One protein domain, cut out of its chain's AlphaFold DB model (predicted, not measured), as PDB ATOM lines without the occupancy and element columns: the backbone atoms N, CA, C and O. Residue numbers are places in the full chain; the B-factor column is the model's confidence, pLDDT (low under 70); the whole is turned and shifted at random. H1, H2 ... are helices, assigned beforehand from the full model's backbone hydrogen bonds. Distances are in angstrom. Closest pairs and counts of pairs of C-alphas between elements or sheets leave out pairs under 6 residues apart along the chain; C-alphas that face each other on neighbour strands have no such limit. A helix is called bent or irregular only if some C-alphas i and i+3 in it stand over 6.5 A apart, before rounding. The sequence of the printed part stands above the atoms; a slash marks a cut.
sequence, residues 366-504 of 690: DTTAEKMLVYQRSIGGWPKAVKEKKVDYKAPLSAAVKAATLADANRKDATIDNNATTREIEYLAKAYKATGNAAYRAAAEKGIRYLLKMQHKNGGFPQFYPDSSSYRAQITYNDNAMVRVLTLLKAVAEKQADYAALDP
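This is residues 366 to 504 of the 690 residues of the protein "Pectinesterase" of Hymenobacter sp. 9PBR-1 (UniProt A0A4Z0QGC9). A helical hairpin, H3 and H4, makes the core, with H1 packed across one side of it and H2 crossing H1 farther out. On the side of H3 away from H1 packs the short H7, while H6 meets H3 at residues 422 to 426, and H5 lies far out among loops. The printed part has 139 residues with seven named helices, H1 to H7 in order, and no named strand; the class is all helix. It is compact, with a radius of gyration of the C-alphas of 14.4 A, and spans 41 by 35 by 22 A.

H1 is residues 367 to 375, beginning at C-alpha 367 at (-31.427, -27.598, -1.433). H2, residues 399 to 410, is irregular: C-alphas 407 and 410 are 7.6 A apart. H3, residues 422 to 435, is 19.8 A long. H4, residues 438 to 454, is the longest by residues and measures 24.5 A, with C-alpha 454 at (-21.118, -40.996, 21.575). H5, residues 470 to 473, is only just irregular, with C-alphas 470 and 473 at 6.6 A. H6, residues 478 to 493, is 23.7 A long and irregular: C-alphas 479 and 482 are 8.7 A apart. H7, residues 497 to 501, ends at C-alpha 501 at (-11.408, -28.705, 4.120).

H3 is the hub, touching four helices. H3 and H4 form a helical hairpin at a shallow tilt of 24 degrees, opposite ways, their closest C-alphas being Ile 425 and Ala 444 at 4.4 A. H1 touches H3 at a steep tilt of 45 degrees, closest at the C-alphas of Ala 369 and Leu 428, 5.9 A. H1 also touches H2, closest at the C-alphas of Val 374 and Leu 406, 6.2 A. H4 touches H1 with residues 439 to 443 alone, closest at the C-alphas of Ala 443 and Leu 373, 6.7 A. The packing is mostly crossed. H6 touches H3 at a steep tilt of 38 degrees, the same way; the closest C-alphas are those of Val 485 and Thr 422, 6.4 A. H7 touches H3, closest at the C-alphas of Asp 498 and Lys 430, 5.5 A. H5 touches no helix. Each O i to N i+4 pair is within hydrogen-bond range in H3 and H4, against 4 of 5 in H1, 6 of 8 in H2, 10 of 12 in H6 and 0 of 1 in H7, where 1 of 2 O i to N i+3 pairs is within range; H5, with 4 residues, is too short for any O i to N i+4 pair, and its 1 O i to N i+3 pair is not within range.

The C-alphas farthest apart, those of Ala 399 and Asn 458, are 42.8 A apart. The printed part has no cut. The links H1 to H2, H2 to H3 and H4 to H5 are long; in the first, residues 385 to 386 pair antiparallel with 389 to 390. The mean pLDDT of the printed part is 91.4, and no printed residue is under 70.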
ATOM      1  N   ASP A 366     -27.282 -25.590  -1.797       91.38
ATOM      2  CA  ASP A 366     -27.689 -26.970  -2.031       91.38
ATOM      3  C   ASP A 366     -28.989 -27.246  -1.266       91.38
ATOM      4  O   ASP A 366     -29.031 -27.323  -0.038       91.38
ATOM      5  N   THR A 367     -30.083 -27.417  -2.011       91.06
ATOM      6  CA  THR A 367     -31.427 -27.598  -1.433       91.06
ATOM      7  C   THR A 367     -31.558 -28.815  -0.509       91.06
ATOM      8  O   THR A 367     -32.433 -28.832   0.359       91.06
ATOM      9  N   THR A 368     -30.719 -29.838  -0.677       94.56
ATOM     10  CA  THR A 368     -30.692 -31.012   0.201       94.56
ATOM     11  C   THR A 368     -29.903 -30.698   1.466       94.56
ATOM     12  O   THR A 368     -30.376 -31.006   2.562       94.56
ATOM     13  N   ALA A 369     -28.749 -30.038   1.333       94.56
ATOM     14  CA  ALA A 369     -27.935 -29.604   2.465       94.56
ATOM     15  C   ALA A 369     -28.718 -28.659   3.392       94.56
ATOM     16  O   ALA A 369     -28.727 -28.871   4.602       94.56
ATOM     17  N   GLU A 370     -29.487 -27.713   2.840       91.00
ATOM     18  CA  GLU A 370     -30.380 -26.836   3.616       91.00
ATOM     19  C   GLU A 370     -31.364 -27.619   4.489       91.00
ATOM     20  O   GLU A 370     -31.575 -27.306   5.661       91.00
ATOM     21  N   LYS A 371     -31.960 -28.683   3.941       93.69
ATOM     22  CA  LYS A 371     -32.859 -29.539   4.720       93.69
ATOM     23  C   LYS A 371     -32.077 -30.279   5.800       93.69
ATOM     24  O   LYS A 371     -32.546 -30.352   6.930       93.69
ATOM     25  N   MET A 372     -30.886 -30.796   5.495       97.31
ATOM     26  CA  MET A 372     -30.044 -31.462   6.492       97.31
ATOM     27  C   MET A 372     -29.713 -30.540   7.670       97.31
ATOM     28  O   MET A 372     -29.809 -30.998   8.806       97.31
ATOM     29  N   LEU A 373     -29.440 -29.251   7.443       91.25
ATOM     30  CA  LEU A 373     -29.236 -28.282   8.529       91.25
ATOM     31  C   LEU A 373     -30.440 -28.211   9.479       91.25
ATOM     32  O   LEU A 373     -30.268 -28.255  10.695       91.25
ATOM     33  N   VAL A 374     -31.663 -28.177   8.937       89.31
ATOM     34  CA  VAL A 374     -32.898 -28.111   9.741       89.31
ATOM     35  C   VAL A 374     -33.085 -29.352  10.617       89.31
ATOM     36  O   VAL A 374     -33.544 -29.244  11.751       89.31
ATOM     37  N   TYR A 375     -32.754 -30.537  10.104       94.69
ATOM     38  CA  TYR A 375     -32.947 -31.789  10.843       94.69
ATOM     39  C   TYR A 375     -31.853 -32.066  11.889       94.69
ATOM     40  O   TYR A 375     -32.023 -32.992  12.689       94.69
ATOM     41  N   GLN A 376     -30.751 -31.307  11.911       96.31
ATOM     42  CA  GLN A 376     -29.663 -31.539  12.863       96.31
ATOM     43  C   GLN A 376     -30.121 -31.231  14.294       96.31
ATOM     44  O   GLN A 376     -30.631 -30.151  14.587       96.31
ATOM     45  N   ARG A 377     -29.912 -32.170  15.223       92.50
ATOM     46  CA  ARG A 377     -30.203 -31.946  16.645       92.50
ATOM     47  C   ARG A 377     -29.161 -31.031  17.283       92.50
ATOM     48  O   ARG A 377     -28.008 -30.957  16.851       92.50
ATOM     49  N   SER A 378     -29.521 -30.396  18.395       84.31
ATOM     50  CA  SER A 378     -28.623 -29.556  19.193       84.31
ATOM     51  C   SER A 378     -27.356 -30.303  19.608       84.31
ATOM     52  O   SER A 378     -26.281 -29.708  19.605       84.31
ATOM     53  N   ILE A 379     -27.457 -31.613  19.863       82.56
ATOM     54  CA  ILE A 379     -26.321 -32.476  20.223       82.56
ATOM     55  C   ILE A 379     -25.388 -32.809  19.042       82.56
ATOM     56  O   ILE A 379     -24.292 -33.310  19.268       82.56
ATOM     57  N   GLY A 380     -25.795 -32.517  17.802       90.06
ATOM     58  CA  GLY A 380     -24.976 -32.617  16.590       90.06
ATOM     59  C   GLY A 380     -25.320 -33.768  15.645       90.06
ATOM     60  O   GLY A 380     -25.006 -33.672  14.463       90.06
ATOM     61  N   GLY A 381     -25.983 -34.819  16.127       95.12
ATOM     62  CA  GLY A 381     -26.441 -35.931  15.289       95.12
ATOM     63  C   GLY A 381     -27.790 -35.671  14.612       95.12
ATOM     64  O   GLY A 381     -28.447 -34.656  14.858       95.12
ATOM     65  N   TRP A 382     -28.225 -36.626  13.788       98.44
ATOM     66  CA  TRP A 382     -29.497 -36.569  13.064       98.44
ATOM     67  C   TRP A 382     -30.442 -37.703  13.460       98.44
ATOM     68  O   TRP A 382     -29.991 -38.820  13.739       98.44
ATOM     69  N   PRO A 383     -31.761 -37.450  13.472       97.00
ATOM     70  CA  PRO A 383     -32.753 -38.502  13.614       97.00
ATOM     71  C   PRO A 383     -32.893 -39.289  12.303       97.00
ATOM     72  O   PRO A 383     -32.799 -38.735  11.209       97.00
ATOM     73  N   LYS A 384     -33.235 -40.578  12.391       94.44
ATOM     74  CA  LYS A 384     -33.653 -41.354  11.205       94.44
ATOM     75  C   LYS A 384     -35.115 -41.105  10.808       94.44
ATOM     76  O   LYS A 384     -35.508 -41.371   9.672       94.44
ATOM     77  N   ALA A 385     -35.932 -40.652  11.761       91.81
ATOM     78  CA  ALA A 385     -37.366 -40.433  11.610       91.81
ATOM     79  C   ALA A 385     -37.866 -39.354  12.583       91.81
ATOM     80  O   ALA A 385     -37.339 -39.228  13.686       91.81
ATOM     81  N   VAL A 386     -38.915 -38.629  12.194       85.62
ATOM     82  CA  VAL A 386     -39.630 -37.648  13.025       85.62
ATOM     83  C   VAL A 386     -41.099 -38.052  13.077       85.62
ATOM     84  O   VAL A 386     -41.712 -38.260  12.031       85.62
ATOM     85  N   LYS A 387     -41.664 -38.202  14.285       82.62
ATOM     86  CA  LYS A 387     -43.029 -38.738  14.497       82.62
ATOM     87  C   LYS A 387     -43.278 -40.012  13.671       82.62
ATOM     88  O   LYS A 387     -44.242 -40.097  12.921       82.62
ATOM     89  N   GLU A 388     -42.326 -40.945  13.750       81.88
ATOM     90  CA  GLU A 388     -42.330 -42.246  13.053       81.88
ATOM     91  C   GLU A 388     -42.225 -42.190  11.519       81.88
ATOM     92  O   GLU A 388     -42.019 -43.219  10.877       81.88
ATOM     93  N   LYS A 389     -42.243 -40.999  10.911       87.44
ATOM     94  CA  LYS A 389     -41.992 -40.825   9.479       87.44
ATOM     95  C   LYS A 389     -40.496 -40.719   9.223       87.44
ATOM     96  O   LYS A 389     -39.821 -39.867   9.797       87.44
ATOM     97  N   LYS A 390     -39.971 -41.585   8.352       91.44
ATOM     98  CA  LYS A 390     -38.564 -41.553   7.930       91.44
ATOM     99  C   LYS A 390     -38.216 -40.169   7.380       91.44
ATOM    100  O   LYS A 390     -38.992 -39.599   6.616       91.44
ATOM    101  N   VAL A 391     -37.047 -39.654   7.753       92.38
ATOM    102  CA  VAL A 391     -36.545 -38.395   7.192       92.38
ATOM    103  C   VAL A 391     -36.309 -38.582   5.693       92.38
ATOM    104  O   VAL A 391     -35.526 -39.446   5.285       92.38
ATOM    105  N   ASP A 392     -36.995 -37.769   4.893       91.19
ATOM    106  CA  ASP A 392     -36.868 -37.723   3.440       91.19
ATOM    107  C   ASP A 392     -36.462 -36.317   2.992       91.19
ATOM    108  O   ASP A 392     -37.251 -35.373   3.033       91.19
ATOM    109  N   TYR A 393     -35.215 -36.183   2.542       93.25
ATOM    110  CA  TYR A 393     -34.691 -34.917   2.039       93.25
ATOM    111  C   TYR A 393     -35.164 -34.583   0.618       93.25
ATOM    112  O   TYR A 393     -34.931 -33.469   0.154       93.25
ATOM    113  N   LYS A 394     -35.857 -35.491  -0.084       90.25
ATOM    114  CA  LYS A 394     -36.481 -35.175  -1.379       90.25
ATOM    115  C   LYS A 394     -37.786 -34.408  -1.194       90.25
ATOM    116  O   LYS A 394     -38.057 -33.489  -1.964       90.25
ATOM    117  N   ALA A 395     -38.542 -34.711  -0.140       86.25
ATOM    118  CA  ALA A 395     -39.777 -34.009   0.181       86.25
ATOM    119  C   ALA A 395     -39.541 -32.493   0.385       86.25
ATOM    120  O   ALA A 395     -38.505 -32.087   0.930       86.25
ATOM    121  N   PRO A 396     -40.465 -31.625  -0.067       82.00
ATOM    122  CA  PRO A 396     -40.387 -30.197   0.202       82.00
ATOM    123  C   PRO A 396     -40.577 -29.927   1.697       82.00
ATOM    124  O   PRO A 396     -41.370 -30.580   2.376       82.00
ATOM    125  N   LEU A 397     -39.857 -28.934   2.212       81.38
ATOM    126  CA  LEU A 397     -39.929 -28.544   3.613       81.38
ATOM    127  C   LEU A 397     -40.853 -27.327   3.745       81.38
ATOM    128  O   LEU A 397     -40.409 -26.191   3.591       81.38
ATOM    129  N   SER A 398     -42.148 -27.556   3.981       82.62
ATOM    130  CA  SER A 398     -43.090 -26.453   4.217       82.62
ATOM    131  C   SER A 398     -42.695 -25.657   5.466       82.62
ATOM    132  O   SER A 398     -42.031 -26.187   6.361       82.62
ATOM    133  N   ALA A 399     -43.130 -24.397   5.566       74.19
ATOM    134  CA  ALA A 399     -42.822 -23.544   6.718       74.19
ATOM    135  C   ALA A 399     -43.226 -24.198   8.056       74.19
ATOM    136  O   ALA A 399     -42.453 -24.188   9.010       74.19
ATOM    137  N   ALA A 400     -44.389 -24.858   8.090       75.06
ATOM    138  CA  ALA A 400     -44.869 -25.584   9.264       75.06
ATOM    139  C   ALA A 400     -43.985 -26.795   9.621       75.06
ATOM    140  O   ALA A 400     -43.652 -26.991  10.789       75.06
ATOM    141  N   VAL A 401     -43.562 -27.591   8.629       79.69
ATOM    142  CA  VAL A 401     -42.669 -28.742   8.863       79.69
ATOM    143  C   VAL A 401     -41.289 -28.269   9.314       79.69
ATOM    144  O   VAL A 401     -40.719 -28.858  10.231       79.69
ATOM    145  N   LYS A 402     -40.767 -27.186   8.724       78.12
ATOM    146  CA  LYS A 402     -39.503 -26.565   9.137       78.12
ATOM    147  C   LYS A 402     -39.567 -26.111  10.594       78.12
ATOM    148  O   LYS A 402     -38.721 -26.525  11.380       78.12
ATOM    149  N   ALA A 403     -40.583 -25.332  10.967       70.56
ATOM    150  CA  ALA A 403     -40.763 -24.843  12.333       70.56
ATOM    151  C   ALA A 403     -40.888 -25.994  13.346       70.56
ATOM    152  O   ALA A 403     -40.202 -25.997  14.365       70.56
ATOM    153  N   ALA A 404     -41.689 -27.018  13.032       78.56
ATOM    154  CA  ALA A 404     -41.832 -28.192  13.890       78.56
ATOM    155  C   ALA A 404     -40.517 -28.984  14.031       78.56
ATOM    156  O   ALA A 404     -40.180 -29.431  15.123       78.56
ATOM    157  N   THR A 405     -39.752 -29.130  12.946       79.81
ATOM    158  CA  THR A 405     -38.458 -29.834  12.973       79.81
ATOM    159  C   THR A 405     -37.413 -29.067  13.787       79.81
ATOM    160  O   THR A 405     -36.640 -29.688  14.513       79.81
ATOM    161  N   LEU A 406     -37.413 -27.731  13.717       75.44
ATOM    162  CA  LEU A 406     -36.544 -26.886  14.543       75.44
ATOM    163  C   LEU A 406     -36.924 -26.950  16.028       75.44
ATOM    164  O   LEU A 406     -36.040 -27.009  16.879       75.44
ATOM    165  N   ALA A 407     -38.218 -27.014  16.357       74.88
ATOM    166  CA  ALA A 407     -38.674 -27.206  17.738       74.88
ATOM    167  C   ALA A 407     -38.191 -28.543  18.340       74.88
ATOM    168  O   ALA A 407     -37.964 -28.650  19.545       74.88
ATOM    169  N   ASP A 408     -37.954 -29.548  17.493       83.75
ATOM    170  CA  ASP A 408     -37.417 -30.853  17.879       83.75
ATOM    171  C   ASP A 408     -35.890 -30.855  18.118       83.75
ATOM    172  O   ASP A 408     -35.321 -31.912  18.404       83.75
ATOM    173  N   ALA A 409     -35.198 -29.710  18.032       76.00
ATOM    174  CA  ALA A 409     -33.733 -29.640  18.107       76.00
ATOM    175  C   ALA A 409     -33.140 -30.330  19.352       76.00
ATOM    176  O   ALA A 409     -32.093 -30.969  19.261       76.00
ATOM    177  N   ASN A 410     -33.822 -30.279  20.501       82.56
ATOM    178  CA  ASN A 410     -33.349 -30.877  21.758       82.56
ATOM    179  C   ASN A 410     -33.811 -32.329  21.989       82.56
ATOM    180  O   ASN A 410     -33.568 -32.888  23.064       82.56
ATOM    181  N   ARG A 411     -34.466 -32.971  21.011       85.88
ATOM    182  CA  ARG A 411     -34.842 -34.387  21.126       85.88
ATOM    183  C   ARG A 411     -33.607 -35.281  21.216       85.88
ATOM    184  O   ARG A 411     -32.581 -35.050  20.582       85.88
ATOM    185  N   LYS A 412     -33.739 -36.362  21.989       90.88
ATOM    186  CA  LYS A 412     -32.680 -37.359  22.232       90.88
ATOM    187  C   LYS A 412     -32.648 -38.478  21.178       90.88
ATOM    188  O   LYS A 412     -32.107 -39.545  21.435       90.88
ATOM    189  N   ASP A 413     -33.265 -38.253  20.019       94.50
ATOM    190  CA  ASP A 413     -33.518 -39.253  18.972       94.50
ATOM    191  C   ASP A 413     -32.448 -39.296  17.867       94.50
ATOM    192  O   ASP A 413     -32.637 -39.978  16.856       94.50
ATOM    193  N   ALA A 414     -31.320 -38.603  18.056       96.94
ATOM    194  CA  ALA A 414     -30.170 -38.701  17.168       96.94
ATOM    195  C   ALA A 414     -29.578 -40.124  17.172       96.94
ATOM    196  O   ALA A 414     -29.504 -40.795  18.208       96.94
ATOM    197  N   THR A 415     -29.181 -40.602  15.993       98.25
ATOM    198  CA  THR A 415     -28.815 -42.008  15.781       98.25
ATOM    199  C   THR A 415     -27.847 -42.190  14.620       98.25
ATOM    200  O   THR A 415     -27.726 -41.322  13.758       98.25
ATOM    201  N   ILE A 416     -27.166 -43.336  14.613       98.06
ATOM    202  CA  ILE A 416     -26.353 -43.836  13.491       98.06
ATOM    203  C   ILE A 416     -27.045 -44.977  12.718       98.06
ATOM    204  O   ILE A 416     -26.481 -45.578  11.799       98.06
ATOM    205  N   ASP A 417     -28.284 -45.286  13.102       94.62
ATOM    206  CA  ASP A 417     -29.133 -46.285  12.468       94.62
ATOM    207  C   ASP A 417     -29.623 -45.815  11.089       94.62
ATOM    208  O   ASP A 417     -29.880 -44.627  10.877       94.62
ATOM    209  N   ASN A 418     -29.785 -46.742  10.140       89.75
ATOM    210  CA  ASN A 418     -30.222 -46.444   8.766       89.75
ATOM    211  C   ASN A 418     -29.441 -45.302   8.074       89.75
ATOM    212  O   ASN A 418     -30.024 -44.491   7.349       89.75
ATOM    213  N   ASN A 419     -28.123 -45.251   8.288       93.50
ATOM    214  CA  ASN A 419     -27.192 -44.239   7.765       93.50
ATOM    215  C   ASN A 419     -27.373 -42.821   8.326       93.50
ATOM    216  O   ASN A 419     -26.687 -41.916   7.853       93.50
ATOM    217  N   ALA A 420     -28.277 -42.607   9.284       97.19
ATOM    218  CA  ALA A 420     -28.434 -41.296   9.898       97.19
ATOM    219  C   ALA A 420     -27.114 -40.841  10.537       97.19
ATOM    220  O   ALA A 420     -26.269 -41.645  10.933       97.19
ATOM    221  N   THR A 421     -26.936 -39.531  10.616       98.56
ATOM    222  CA  THR A 421     -25.704 -38.847  11.005       98.56
ATOM    223  C   THR A 421     -24.555 -39.007  10.004       98.56
ATOM    224  O   THR A 421     -24.026 -37.997   9.551       98.56
ATOM    225  N   THR A 422     -24.149 -40.223   9.620       98.00
ATOM    226  CA  THR A 422     -23.008 -40.405   8.697       98.00
ATOM    227  C   THR A 422     -23.323 -39.906   7.289       98.00
ATOM    228  O   THR A 422     -22.501 -39.220   6.691       98.00
ATOM    229  N   ARG A 423     -24.535 -40.180   6.785       97.38
ATOM    230  CA  ARG A 423     -25.004 -39.699   5.475       97.38
ATOM    231  C   ARG A 423     -25.000 -38.178   5.403       97.38
ATOM    232  O   ARG A 423     -24.608 -37.610   4.390       97.38
ATOM    233  N   GLU A 424     -25.495 -37.528   6.448       98.62
ATOM    234  CA  GLU A 424     -25.607 -36.078   6.496       98.62
ATOM    235  C   GLU A 424     -24.222 -35.436   6.575       98.62
ATOM    236  O   GLU A 424     -23.964 -34.501   5.829       98.62
ATOM    237  N   ILE A 425     -23.304 -35.977   7.384       98.62
ATOM    238  CA  ILE A 425     -21.915 -35.494   7.437       98.62
ATOM    239  C   ILE A 425     -21.238 -35.613   6.065       98.62
ATOM    240  O   ILE A 425     -20.660 -34.634   5.595       98.62
ATOM    241  N   GLU A 426     -21.328 -36.777   5.415       97.62
ATOM    242  CA  GLU A 426     -20.770 -37.010   4.074       97.62
ATOM    243  C   GLU A 426     -21.323 -36.010   3.053       97.62
ATOM    244  O   GLU A 426     -20.568 -35.362   2.324       97.62
ATOM    245  N   TYR A 427     -22.650 -35.854   3.020       98.19
ATOM    246  CA  TYR A 427     -23.306 -34.951   2.083       98.19
ATOM    247  C   TYR A 427     -22.916 -33.496   2.342       98.19
ATOM    248  O   TYR A 427     -22.598 -32.774   1.402       98.19
ATOM    249  N   LEU A 428     -22.907 -33.062   3.603       97.94
ATOM    250  CA  LEU A 428     -22.592 -31.688   3.984       97.94
ATOM    251  C   LEU A 428     -21.120 -31.341   3.727       97.94
ATOM    252  O   LEU A 428     -20.842 -30.247   3.245       97.94
ATOM    253  N   ALA A 429     -20.183 -32.264   3.959       96.56
ATOM    254  CA  ALA A 429     -18.775 -32.062   3.609       96.56
ATOM    255  C   ALA A 429     -18.594 -31.891   2.089       96.56
ATOM    256  O   ALA A 429     -17.907 -30.973   1.632       96.56
ATOM    257  N   LYS A 430     -19.279 -32.719   1.291       96.25
ATOM    258  CA  LYS A 430     -19.274 -32.606  -0.172       96.25
ATOM    259  C   LYS A 430     -19.947 -31.322  -0.663       96.25
ATOM    260  O   LYS A 430     -19.407 -30.640  -1.533       96.25
ATOM    261  N   ALA A 431     -21.110 -30.982  -0.109       95.06
ATOM    262  CA  ALA A 431     -21.840 -29.766  -0.442       95.06
ATOM    263  C   ALA A 431     -21.008 -28.529  -0.101       95.06
ATOM    264  O   ALA A 431     -20.920 -27.617  -0.917       95.06
ATOM    265  N   TYR A 432     -20.320 -28.522   1.045       93.31
ATOM    266  CA  TYR A 432     -19.384 -27.460   1.401       93.31
ATOM    267  C   TYR A 432     -18.283 -27.304   0.354       93.31
ATOM    268  O   TYR A 432     -18.061 -26.202  -0.137       93.31
ATOM    269  N   LYS A 433     -17.636 -28.395  -0.055       90.94
ATOM    270  CA  LYS A 433     -16.605 -28.340  -1.097       90.94
ATOM    271  C   LYS A 433     -17.134 -27.808  -2.433       90.94
ATOM    272  O   LYS A 433     -16.405 -27.119  -3.137       90.94
ATOM    273  N   ALA A 434     -18.379 -28.130  -2.785       90.75
ATOM    274  CA  ALA A 434     -18.999 -27.685  -4.032       90.75
ATOM    275  C   ALA A 434     -19.454 -26.215  -4.003       90.75
ATOM    276  O   ALA A 434     -19.478 -25.568  -5.045       90.75
ATOM    277  N   THR A 435     -19.832 -25.699  -2.833       88.00
ATOM    278  CA  THR A 435     -20.528 -24.405  -2.705       88.00
ATOM    279  C   THR A 435     -19.729 -23.334  -1.972       88.00
ATOM    280  O   THR A 435     -20.017 -22.152  -2.121       88.00
ATOM    281  N   GLY A 436     -18.755 -23.730  -1.152       82.94
ATOM    282  CA  GLY A 436     -18.086 -22.860  -0.188       82.94
ATOM    283  C   GLY A 436     -18.933 -22.508   1.043       82.94
ATOM    284  O   GLY A 436     -18.430 -21.813   1.922       82.94
ATOM    285  N   ASN A 437     -20.173 -23.003   1.152       80.31
ATOM    286  CA  ASN A 437     -21.113 -22.591   2.197       80.31
ATOM    287  C   ASN A 437     -20.675 -23.080   3.591       80.31
ATOM    288  O   ASN A 437     -20.707 -24.276   3.916       80.31
ATOM    289  N   ALA A 438     -20.289 -22.130   4.443       76.56
ATOM    290  CA  ALA A 438     -19.722 -22.401   5.759       76.56
ATOM    291  C   ALA A 438     -20.698 -23.105   6.724       76.56
ATOM    292  O   ALA A 438     -20.248 -23.814   7.628       76.56
ATOM    293  N   ALA A 439     -22.016 -22.974   6.534       73.94
ATOM    294  CA  ALA A 439     -22.999 -23.670   7.363       73.94
ATOM    295  C   ALA A 439     -22.948 -25.190   7.147       73.94
ATOM    296  O   ALA A 439     -23.087 -25.955   8.105       73.94
ATOM    297  N   TYR A 440     -22.678 -25.639   5.915       91.50
ATOM    298  CA  TYR A 440     -22.529 -27.065   5.608       91.50
ATOM    299  C   TYR A 440     -21.285 -27.639   6.282       91.50
ATOM    300  O   TYR A 440     -21.361 -28.685   6.930       91.50
ATOM    301  N   ARG A 441     -20.167 -26.904   6.232       90.69
ATOM    302  CA  ARG A 441     -18.949 -27.249   6.972       90.69
ATOM    303  C   ARG A 441     -19.219 -27.373   8.472       90.69
ATOM    304  O   ARG A 441     -18.927 -28.413   9.058       90.69
ATOM    305  N   ALA A 442     -19.805 -26.344   9.083       75.38
ATOM    306  CA  ALA A 442     -20.051 -26.316  10.522       75.38
ATOM    307  C   ALA A 442     -20.973 -27.459  10.976       75.38
ATOM    308  O   ALA A 442     -20.724 -28.098  12.003       75.38
ATOM    309  N   ALA A 443     -22.016 -27.765  10.202       82.00
ATOM    310  CA  ALA A 443     -22.910 -28.875  10.502       82.00
ATOM    311  C   ALA A 443     -22.214 -30.238  10.363       82.00
ATOM    312  O   ALA A 443     -22.383 -31.081  11.249       82.00
ATOM    313  N   ALA A 444     -21.394 -30.440   9.324       96.44
ATOM    314  CA  ALA A 444     -20.586 -31.651   9.163       96.44
ATOM    315  C   ALA A 444     -19.621 -31.845  10.347       96.44
ATOM    316  O   ALA A 444     -19.591 -32.912  10.961       96.44
ATOM    317  N   GLU A 445     -18.894 -30.796  10.740       94.31
ATOM    318  CA  GLU A 445     -17.975 -30.816  11.886       94.31
ATOM    319  C   GLU A 445     -18.701 -31.099  13.208       94.31
ATOM    320  O   GLU A 445     -18.237 -31.907  14.018       94.31
ATOM    321  N   LYS A 446     -19.876 -30.496  13.425       87.62
ATOM    322  CA  LYS A 446     -20.716 -30.767  14.600       87.62
ATOM    323  C   LYS A 446     -21.193 -32.223  14.635       87.62
ATOM    324  O   LYS A 446     -21.204 -32.837  15.702       87.62
ATOM    325  N   GLY A 447     -21.516 -32.796  13.476       97.25
ATOM    326  CA  GLY A 447     -21.811 -34.219  13.324       97.25
ATOM    327  C   GLY A 447     -20.627 -35.110  13.700       97.25
ATOM    328  O   GLY A 447     -20.790 -36.061  14.462       97.25
ATOM    329  N   ILE A 448     -19.416 -34.773  13.248       97.88
ATOM    330  CA  ILE A 448     -18.190 -35.500  13.612       97.88
ATOM    331  C   ILE A 448     -17.958 -35.438  15.127       97.88
ATOM    332  O   ILE A 448     -17.713 -36.469  15.753       97.88
ATOM    333  N   ARG A 449     -18.100 -34.263  15.756       95.56
ATOM    334  CA  ARG A 449     -17.979 -34.127  17.221       95.56
ATOM    335  C   ARG A 449     -19.043 -34.930  17.973       95.56
ATOM    336  O   ARG A 449     -18.735 -35.493  19.021       95.56
ATOM    337  N   TYR A 450     -20.261 -35.039  17.440       97.75
ATOM    338  CA  TYR A 450     -21.290 -35.932  17.980       97.75
ATOM    339  C   TYR A 450     -20.852 -37.405  17.932       97.75
ATOM    340  O   TYR A 450     -20.958 -38.095  18.948       97.75
ATOM    341  N   LEU A 451     -20.297 -37.869  16.803       98.62
ATOM    342  CA  LEU A 451     -19.767 -39.232  16.678       98.62
ATOM    343  C   LEU A 451     -18.641 -39.487  17.694       98.62
ATOM    344  O   LEU A 451     -18.652 -40.495  18.395       98.62
ATOM    345  N   LEU A 452     -17.706 -38.547  17.852       95.56
ATOM    346  CA  LEU A 452     -16.641 -38.658  18.855       95.56
ATOM    347  C   LEU A 452     -17.198 -38.725  20.287       95.56
ATOM    348  O   LEU A 452     -16.705 -39.492  21.111       95.56
ATOM    349  N   LYS A 453     -18.247 -37.949  20.582       93.38
ATOM    350  CA  LYS A 453     -18.874 -37.881  21.909       93.38
ATOM    351  C   LYS A 453     -19.660 -39.145  22.276       93.38
ATOM    352  O   LYS A 453     -19.701 -39.501  23.451       93.38
ATOM    353  N   MET A 454     -20.299 -39.805  21.308       97.19
ATOM    354  CA  MET A 454     -21.118 -40.996  21.575       97.19
ATOM    355  C   MET A 454     -20.301 -42.281  21.767       97.19
ATOM    356  O   MET A 454     -20.857 -43.279  22.224       97.19
ATOM    357  N   GLN A 455     -19.011 -42.283  21.411       98.38
ATOM    358  CA  GLN A 455     -18.164 -43.469  21.517       98.38
ATOM    359  C   GLN A 455     -18.027 -43.926  22.980       98.38
ATOM    360  O   GLN A 455     -17.654 -43.157  23.868       98.38
ATOM    361  N   HIS A 456     -18.289 -45.208  23.238       94.25
ATOM    362  CA  HIS A 456     -18.081 -45.814  24.553       94.25
ATOM    363  C   HIS A 456     -16.592 -45.866  24.909       94.25
ATOM    364  O   HIS A 456     -15.718 -45.906  24.043       94.25
ATOM    365  N   LYS A 457     -16.278 -45.961  26.208       91.06
ATOM    366  CA  LYS A 457     -14.884 -46.050  26.692       91.06
ATOM    367  C   LYS A 457     -14.099 -47.224  26.088       91.06
ATOM    368  O   LYS A 457     -12.893 -47.107  25.901       91.06
ATOM    369  N   ASN A 458     -14.774 -48.331  25.779       87.12
ATOM    370  CA  ASN A 458     -14.191 -49.520  25.149       87.12
ATOM    371  C   ASN A 458     -14.059 -49.418  23.617       87.12
ATOM    372  O   ASN A 458     -13.582 -50.365  23.002       87.12
ATOM    373  N   GLY A 459     -14.464 -48.296  23.011       96.31
ATOM    374  CA  GLY A 459     -14.336 -48.023  21.580       96.31
ATOM    375  C   GLY A 459     -15.567 -48.347  20.732       96.31
ATOM    376  O   GLY A 459     -15.601 -47.957  19.564       96.31
ATOM    377  N   GLY A 460     -16.575 -49.013  21.298       98.19
ATOM    378  CA  GLY A 460     -17.819 -49.329  20.600       98.19
ATOM    379  C   GLY A 460     -18.753 -48.125  20.451       98.19
ATOM    380  O   GLY A 460     -18.656 -47.155  21.202       98.19
ATOM    381  N   PHE A 461     -19.685 -48.195  19.500       98.69
ATOM    382  CA  PHE A 461     -20.658 -47.127  19.244       98.69
ATOM    383  C   PHE A 461     -22.089 -47.596  19.540       98.69
ATOM    384  O   PHE A 461     -22.476 -48.662  19.050       98.69
ATOM    385  N   PRO A 462     -22.879 -46.828  20.318       98.38
ATOM    386  CA  PRO A 462     -24.296 -47.109  20.515       98.38
ATOM    387  C   PRO A 462     -25.103 -46.831  19.240       98.38
ATOM    388  O   PRO A 462     -24.672 -46.064  18.382       98.38
ATOM    389  N   GLN A 463     -26.303 -47.402  19.126       97.88
ATOM    390  CA  GLN A 463     -27.211 -47.095  18.016       97.88
ATOM    391  C   GLN A 463     -27.769 -45.666  18.122       97.88
ATOM    392  O   GLN A 463     -27.887 -44.971  17.111       97.88
ATOM    393  N   PHE A 464     -28.113 -45.217  19.333       97.56
ATOM    394  CA  PHE A 464     -28.616 -43.867  19.625       97.56
ATOM    395  C   PHE A 464     -27.748 -43.176  20.678       97.56
ATOM    396  O   PHE A 464     -27.126 -43.829  21.517       97.56
ATOM    397  N   TYR A 465     -27.719 -41.844  20.651       96.19
ATOM    398  CA  TYR A 465     -27.106 -41.045  21.707       96.19
ATOM    399  C   TYR A 465     -27.791 -39.669  21.795       96.19
ATOM    400  O   TYR A 465     -27.975 -39.014  20.771       96.19
ATOM    401  N   PRO A 466     -28.196 -39.196  22.992       93.56
ATOM    402  CA  PRO A 466     -27.889 -39.727  24.324       93.56
ATOM    403  C   PRO A 466     -28.910 -40.752  24.856       93.56
ATOM    404  O   PRO A 466     -28.806 -41.166  26.010       93.56
ATOM    405  N   ASP A 467     -29.911 -41.148  24.062       92.31
ATOM    406  CA  ASP A 467     -30.847 -42.210  24.448       92.31
ATOM    407  C   ASP A 467     -30.109 -43.544  24.630       92.31
ATOM    408  O   ASP A 467     -29.482 -44.064  23.710       92.31
ATOM    409  N   SER A 468     -30.188 -44.089  25.842       91.44
ATOM    410  CA  SER A 468     -29.526 -45.333  26.237       91.44
ATOM    411  C   SER A 468     -30.513 -46.427  26.652       91.44
ATOM    412  O   SER A 468     -30.134 -47.383  27.329       91.44
ATOM    413  N   SER A 469     -31.779 -46.295  26.254       91.31
ATOM    414  CA  SER A 469     -32.814 -47.283  26.543       91.31
ATOM    415  C   SER A 469     -32.617 -48.580  25.746       91.31
ATOM    416  O   SER A 469     -32.302 -48.571  24.555       91.31
ATOM    417  N   SER A 470     -32.863 -49.724  26.397       93.19
ATOM    418  CA  SER A 470     -32.882 -51.043  25.748       93.19
ATOM    419  C   SER A 470     -31.596 -51.339  24.941       93.19
ATOM    420  O   SER A 470     -30.492 -50.959  25.334       93.19
ATOM    421  N   TYR A 471     -31.724 -52.012  23.796       93.62
ATOM    422  CA  TYR A 471     -30.617 -52.359  22.905       93.62
ATOM    423  C   TYR A 471     -29.942 -51.140  22.253       93.62
ATOM    424  O   TYR A 471     -28.854 -51.274  21.697       93.62
ATOM    425  N   ARG A 472     -30.528 -49.935  22.339       95.31
ATOM    426  CA  ARG A 472     -29.999 -48.729  21.677       95.31
ATOM    427  C   ARG A 472     -28.643 -48.290  22.218       95.31
ATOM    428  O   ARG A 472     -27.878 -47.654  21.500       95.31
ATOM    429  N   ALA A 473     -28.345 -48.637  23.467       95.06
ATOM    430  CA  ALA A 473     -27.066 -48.341  24.099       95.06
ATOM    431  C   ALA A 473     -25.939 -49.303  23.696       95.06
ATOM    432  O   ALA A 473     -24.774 -49.008  23.974       95.06
ATOM    433  N   GLN A 474     -26.266 -50.455  23.110       97.88
ATOM    434  CA  GLN A 474     -25.312 -51.533  22.862       97.88
ATOM    435  C   GLN A 474     -24.386 -51.225  21.689       97.88
ATOM    436  O   GLN A 474     -24.692 -50.384  20.846       97.88
ATOM    437  N   ILE A 475     -23.237 -51.895  21.632       98.69
ATOM    438  CA  ILE A 475     -22.297 -51.765  20.516       98.69
ATOM    439  C   ILE A 475     -23.006 -52.280  19.268       98.69
ATOM    440  O   ILE A 475     -23.377 -53.451  19.210       98.69
ATOM    441  N   THR A 476     -23.245 -51.400  18.299       98.38
ATOM    442  CA  THR A 476     -24.174 -51.682  17.201       98.38
ATOM    443  C   THR A 476     -23.443 -51.796  15.871       98.38
ATOM    444  O   THR A 476     -23.115 -50.789  15.241       98.38
ATOM    445  N   TYR A 477     -23.235 -53.029  15.410       98.50
ATOM    446  CA  TYR A 477     -22.795 -53.301  14.040       98.50
ATOM    447  C   TYR A 477     -23.958 -53.348  13.055       98.50
ATOM    448  O   TYR A 477     -23.737 -53.065  11.885       98.50
ATOM    449  N   ASN A 478     -25.169 -53.648  13.537       94.12
ATOM    450  CA  ASN A 478     -26.391 -53.767  12.747       94.12
ATOM    451  C   ASN A 478     -26.553 -52.671  11.698       94.12
ATOM    452  O   ASN A 478     -26.364 -51.485  11.986       94.12
ATOM    453  N   ASP A 479     -26.955 -53.101  10.504       88.81
ATOM    454  CA  ASP A 479     -27.035 -52.292   9.305       88.81
ATOM    455  C   ASP A 479     -25.756 -51.471   9.109       88.81
ATOM    456  O   ASP A 479     -25.855 -50.296   8.792       88.81
ATOM    457  N   ASN A 480     -24.565 -52.032   9.339       95.38
ATOM    458  CA  ASN A 480     -23.251 -51.365   9.295       95.38
ATOM    459  C   ASN A 480     -23.109 -50.058  10.111       95.38
ATOM    460  O   ASN A 480     -22.278 -49.212   9.766       95.38
ATOM    461  N   ALA A 481     -23.893 -49.850  11.174       97.38
ATOM    462  CA  ALA A 481     -23.926 -48.578  11.907       97.38
ATOM    463  C   ALA A 481     -22.545 -48.132  12.425       97.38
ATOM    464  O   ALA A 481     -22.026 -47.102  11.992       97.38
ATOM    465  N   MET A 482     -21.905 -48.926  13.289       98.44
ATOM    466  CA  MET A 482     -20.552 -48.633  13.779       98.44
ATOM    467  C   MET A 482     -19.505 -48.640  12.656       98.44
ATOM    468  O   MET A 482     -18.599 -47.810  12.658       98.44
ATOM    469  N   VAL A 483     -19.631 -49.542  11.679       98.50
ATOM    470  CA  VAL A 483     -18.672 -49.675  10.567       98.50
ATOM    471  C   VAL A 483     -18.613 -48.395   9.728       98.50
ATOM    472  O   VAL A 483     -17.525 -47.899   9.431       98.50
ATOM    473  N   ARG A 484     -19.767 -47.808   9.387       98.38
ATOM    474  CA  ARG A 484     -19.825 -46.522   8.675       98.38
ATOM    475  C   ARG A 484     -19.206 -45.387   9.474       98.38
ATOM    476  O   ARG A 484     -18.446 -44.608   8.913       98.38
ATOM    477  N   VAL A 485     -19.491 -45.316  10.774       98.75
ATOM    478  CA  VAL A 485     -18.897 -44.296  11.649       98.75
ATOM    479  C   VAL A 485     -17.374 -44.393  11.634       98.75
ATOM    480  O   VAL A 485     -16.702 -43.387  11.431       98.75
ATOM    481  N   LEU A 486     -16.820 -45.597  11.787       98.75
ATOM    482  CA  LEU A 486     -15.371 -45.799  11.766       98.75
ATOM    483  C   LEU A 486     -14.750 -45.499  10.400       98.75
ATOM    484  O   LEU A 486     -13.661 -44.938  10.338       98.75
ATOM    485  N   THR A 487     -15.450 -45.825   9.316       98.44
ATOM    486  CA  THR A 487     -15.001 -45.531   7.948       98.44
ATOM    487  C   THR A 487     -14.940 -44.021   7.715       98.44
ATOM    488  O   THR A 487     -13.933 -43.508   7.229       98.44
ATOM    489  N   LEU A 488     -15.974 -43.293   8.144       98.38
ATOM    490  CA  LEU A 488     -16.022 -41.835   8.085       98.38
ATOM    491  C   LEU A 488     -14.917 -41.207   8.940       98.38
ATOM    492  O   LEU A 488     -14.175 -40.355   8.459       98.38
ATOM    493  N   LEU A 489     -14.755 -41.647  10.192       98.56
ATOM    494  CA  LEU A 489     -13.715 -41.119  11.080       98.56
ATOM    495  C   LEU A 489     -12.300 -41.442  10.575       98.56
ATOM    496  O   LEU A 489     -11.413 -40.609  10.734       98.56
ATOM    497  N   LYS A 490     -12.083 -42.584   9.910       98.00
ATOM    498  CA  LYS A 490     -10.816 -42.883   9.220       98.00
ATOM    499  C   LYS A 490     -10.557 -41.869   8.105       98.00
ATOM    500  O   LYS A 490      -9.476 -41.290   8.055       98.00
ATOM    501  N   ALA A 491     -11.557 -41.587   7.271       97.19
ATOM    502  CA  ALA A 491     -11.435 -40.594   6.205       97.19
ATOM    503  C   ALA A 491     -11.159 -39.176   6.749       97.19
ATOM    504  O   ALA A 491     -10.341 -38.454   6.179       97.19
ATOM    505  N   VAL A 492     -11.764 -38.801   7.883       97.62
ATOM    506  CA  VAL A 492     -11.467 -37.543   8.597       97.62
ATOM    507  C   VAL A 492     -10.037 -37.535   9.148       97.62
ATOM    508  O   VAL A 492      -9.315 -36.558   8.964       97.62
ATOM    509  N   ALA A 493      -9.606 -38.620   9.796       96.69
ATOM    510  CA  ALA A 493      -8.261 -38.763  10.355       96.69
ATOM    511  C   ALA A 493      -7.165 -38.625   9.289       96.69
ATOM    512  O   ALA A 493      -6.131 -38.004   9.523       96.69
ATOM    513  N   GLU A 494      -7.421 -39.172   8.106       95.00
ATOM    514  CA  GLU A 494      -6.518 -39.150   6.955       95.00
ATOM    515  C   GLU A 494      -6.697 -37.906   6.078       95.00
ATOM    516  O   GLU A 494      -6.002 -37.763   5.074       95.00
ATOM    517  N   LYS A 495      -7.613 -37.000   6.450       92.50
ATOM    518  CA  LYS A 495      -7.950 -35.785   5.693       92.50
ATOM    519  C   LYS A 495      -8.271 -36.093   4.224       92.50
ATOM    520  O   LYS A 495      -7.849 -35.374   3.320       92.50
ATOM    521  N   GLN A 496      -9.001 -37.176   3.969       91.38
ATOM    522  CA  GLN A 496      -9.321 -37.601   2.610       91.38
ATOM    523  C   GLN A 496     -10.355 -36.679   1.954       91.38
ATOM    524  O   GLN A 496     -11.376 -36.348   2.554       91.38
ATOM    525  N   ALA A 497     -10.130 -36.353   0.678       87.75
ATOM    526  CA  ALA A 497     -11.105 -35.741  -0.224       87.75
ATOM    527  C   ALA A 497     -11.880 -34.557   0.388       87.75
ATOM    528  O   ALA A 497     -11.328 -33.471   0.553       87.75
ATOM    529  N   ASP A 498     -13.169 -34.750   0.669       89.25
ATOM    530  CA  ASP A 498     -14.091 -33.701   1.112       89.25
ATOM    531  C   ASP A 498     -13.872 -33.316   2.588       89.25
ATOM    532  O   ASP A 498     -14.250 -32.226   3.009       89.25
ATOM    533  N   TYR A 499     -13.181 -34.161   3.360       92.69
ATOM    534  CA  TYR A 499     -12.862 -33.913   4.768       92.69
ATOM    535  C   TYR A 499     -11.613 -33.046   4.970       92.69
ATOM    536  O   TYR A 499     -11.417 -32.507   6.056       92.69
ATOM    537  N   ALA A 500     -10.778 -32.875   3.937       89.44
ATOM    538  CA  ALA A 500      -9.552 -32.074   4.011       89.44
ATOM    539  C   ALA A 500      -9.815 -30.591   4.325       89.44
ATOM    540  O   ALA A 500      -8.960 -29.920   4.899       89.44
ATOM    541  N   ALA A 501     -10.993 -30.093   3.938       83.62
ATOM    542  CA  ALA A 501     -11.408 -28.705   4.120       83.62
ATOM    543  C   ALA A 501     -12.127 -28.448   5.463       83.62
ATOM    544  O   ALA A 501     -12.528 -27.315   5.736       83.62
ATOM    545  N   LEU A 502     -12.307 -29.483   6.292       88.50
ATOM    546  CA  LEU A 502     -12.884 -29.367   7.634       88.50
ATOM    547  C   LEU A 502     -11.811 -29.001   8.674       88.50
ATOM    548  O   LEU A 502     -10.616 -28.983   8.381       88.50
ATOM    549  N   ASP A 503     -12.244 -28.717   9.904       83.00
ATOM    550  CA  ASP A 503     -11.381 -28.405  11.043       83.00
ATOM    551  C   ASP A 503     -10.263 -29.460  11.217       83.00
ATOM    552  O   ASP A 503     -10.537 -30.616  11.570       83.00
ATOM    553  N   PRO A 504      -8.986 -29.076  11.019       80.94
ATOM    554  CA  PRO A 504      -7.867 -30.008  11.073       80.94
ATOM    555  C   PRO A 504      -7.642 -30.601  12.470       80.94
ATOM    556  O   PRO A 504      -6.988 -31.642  12.576       80.94
TER     557      PRO A 504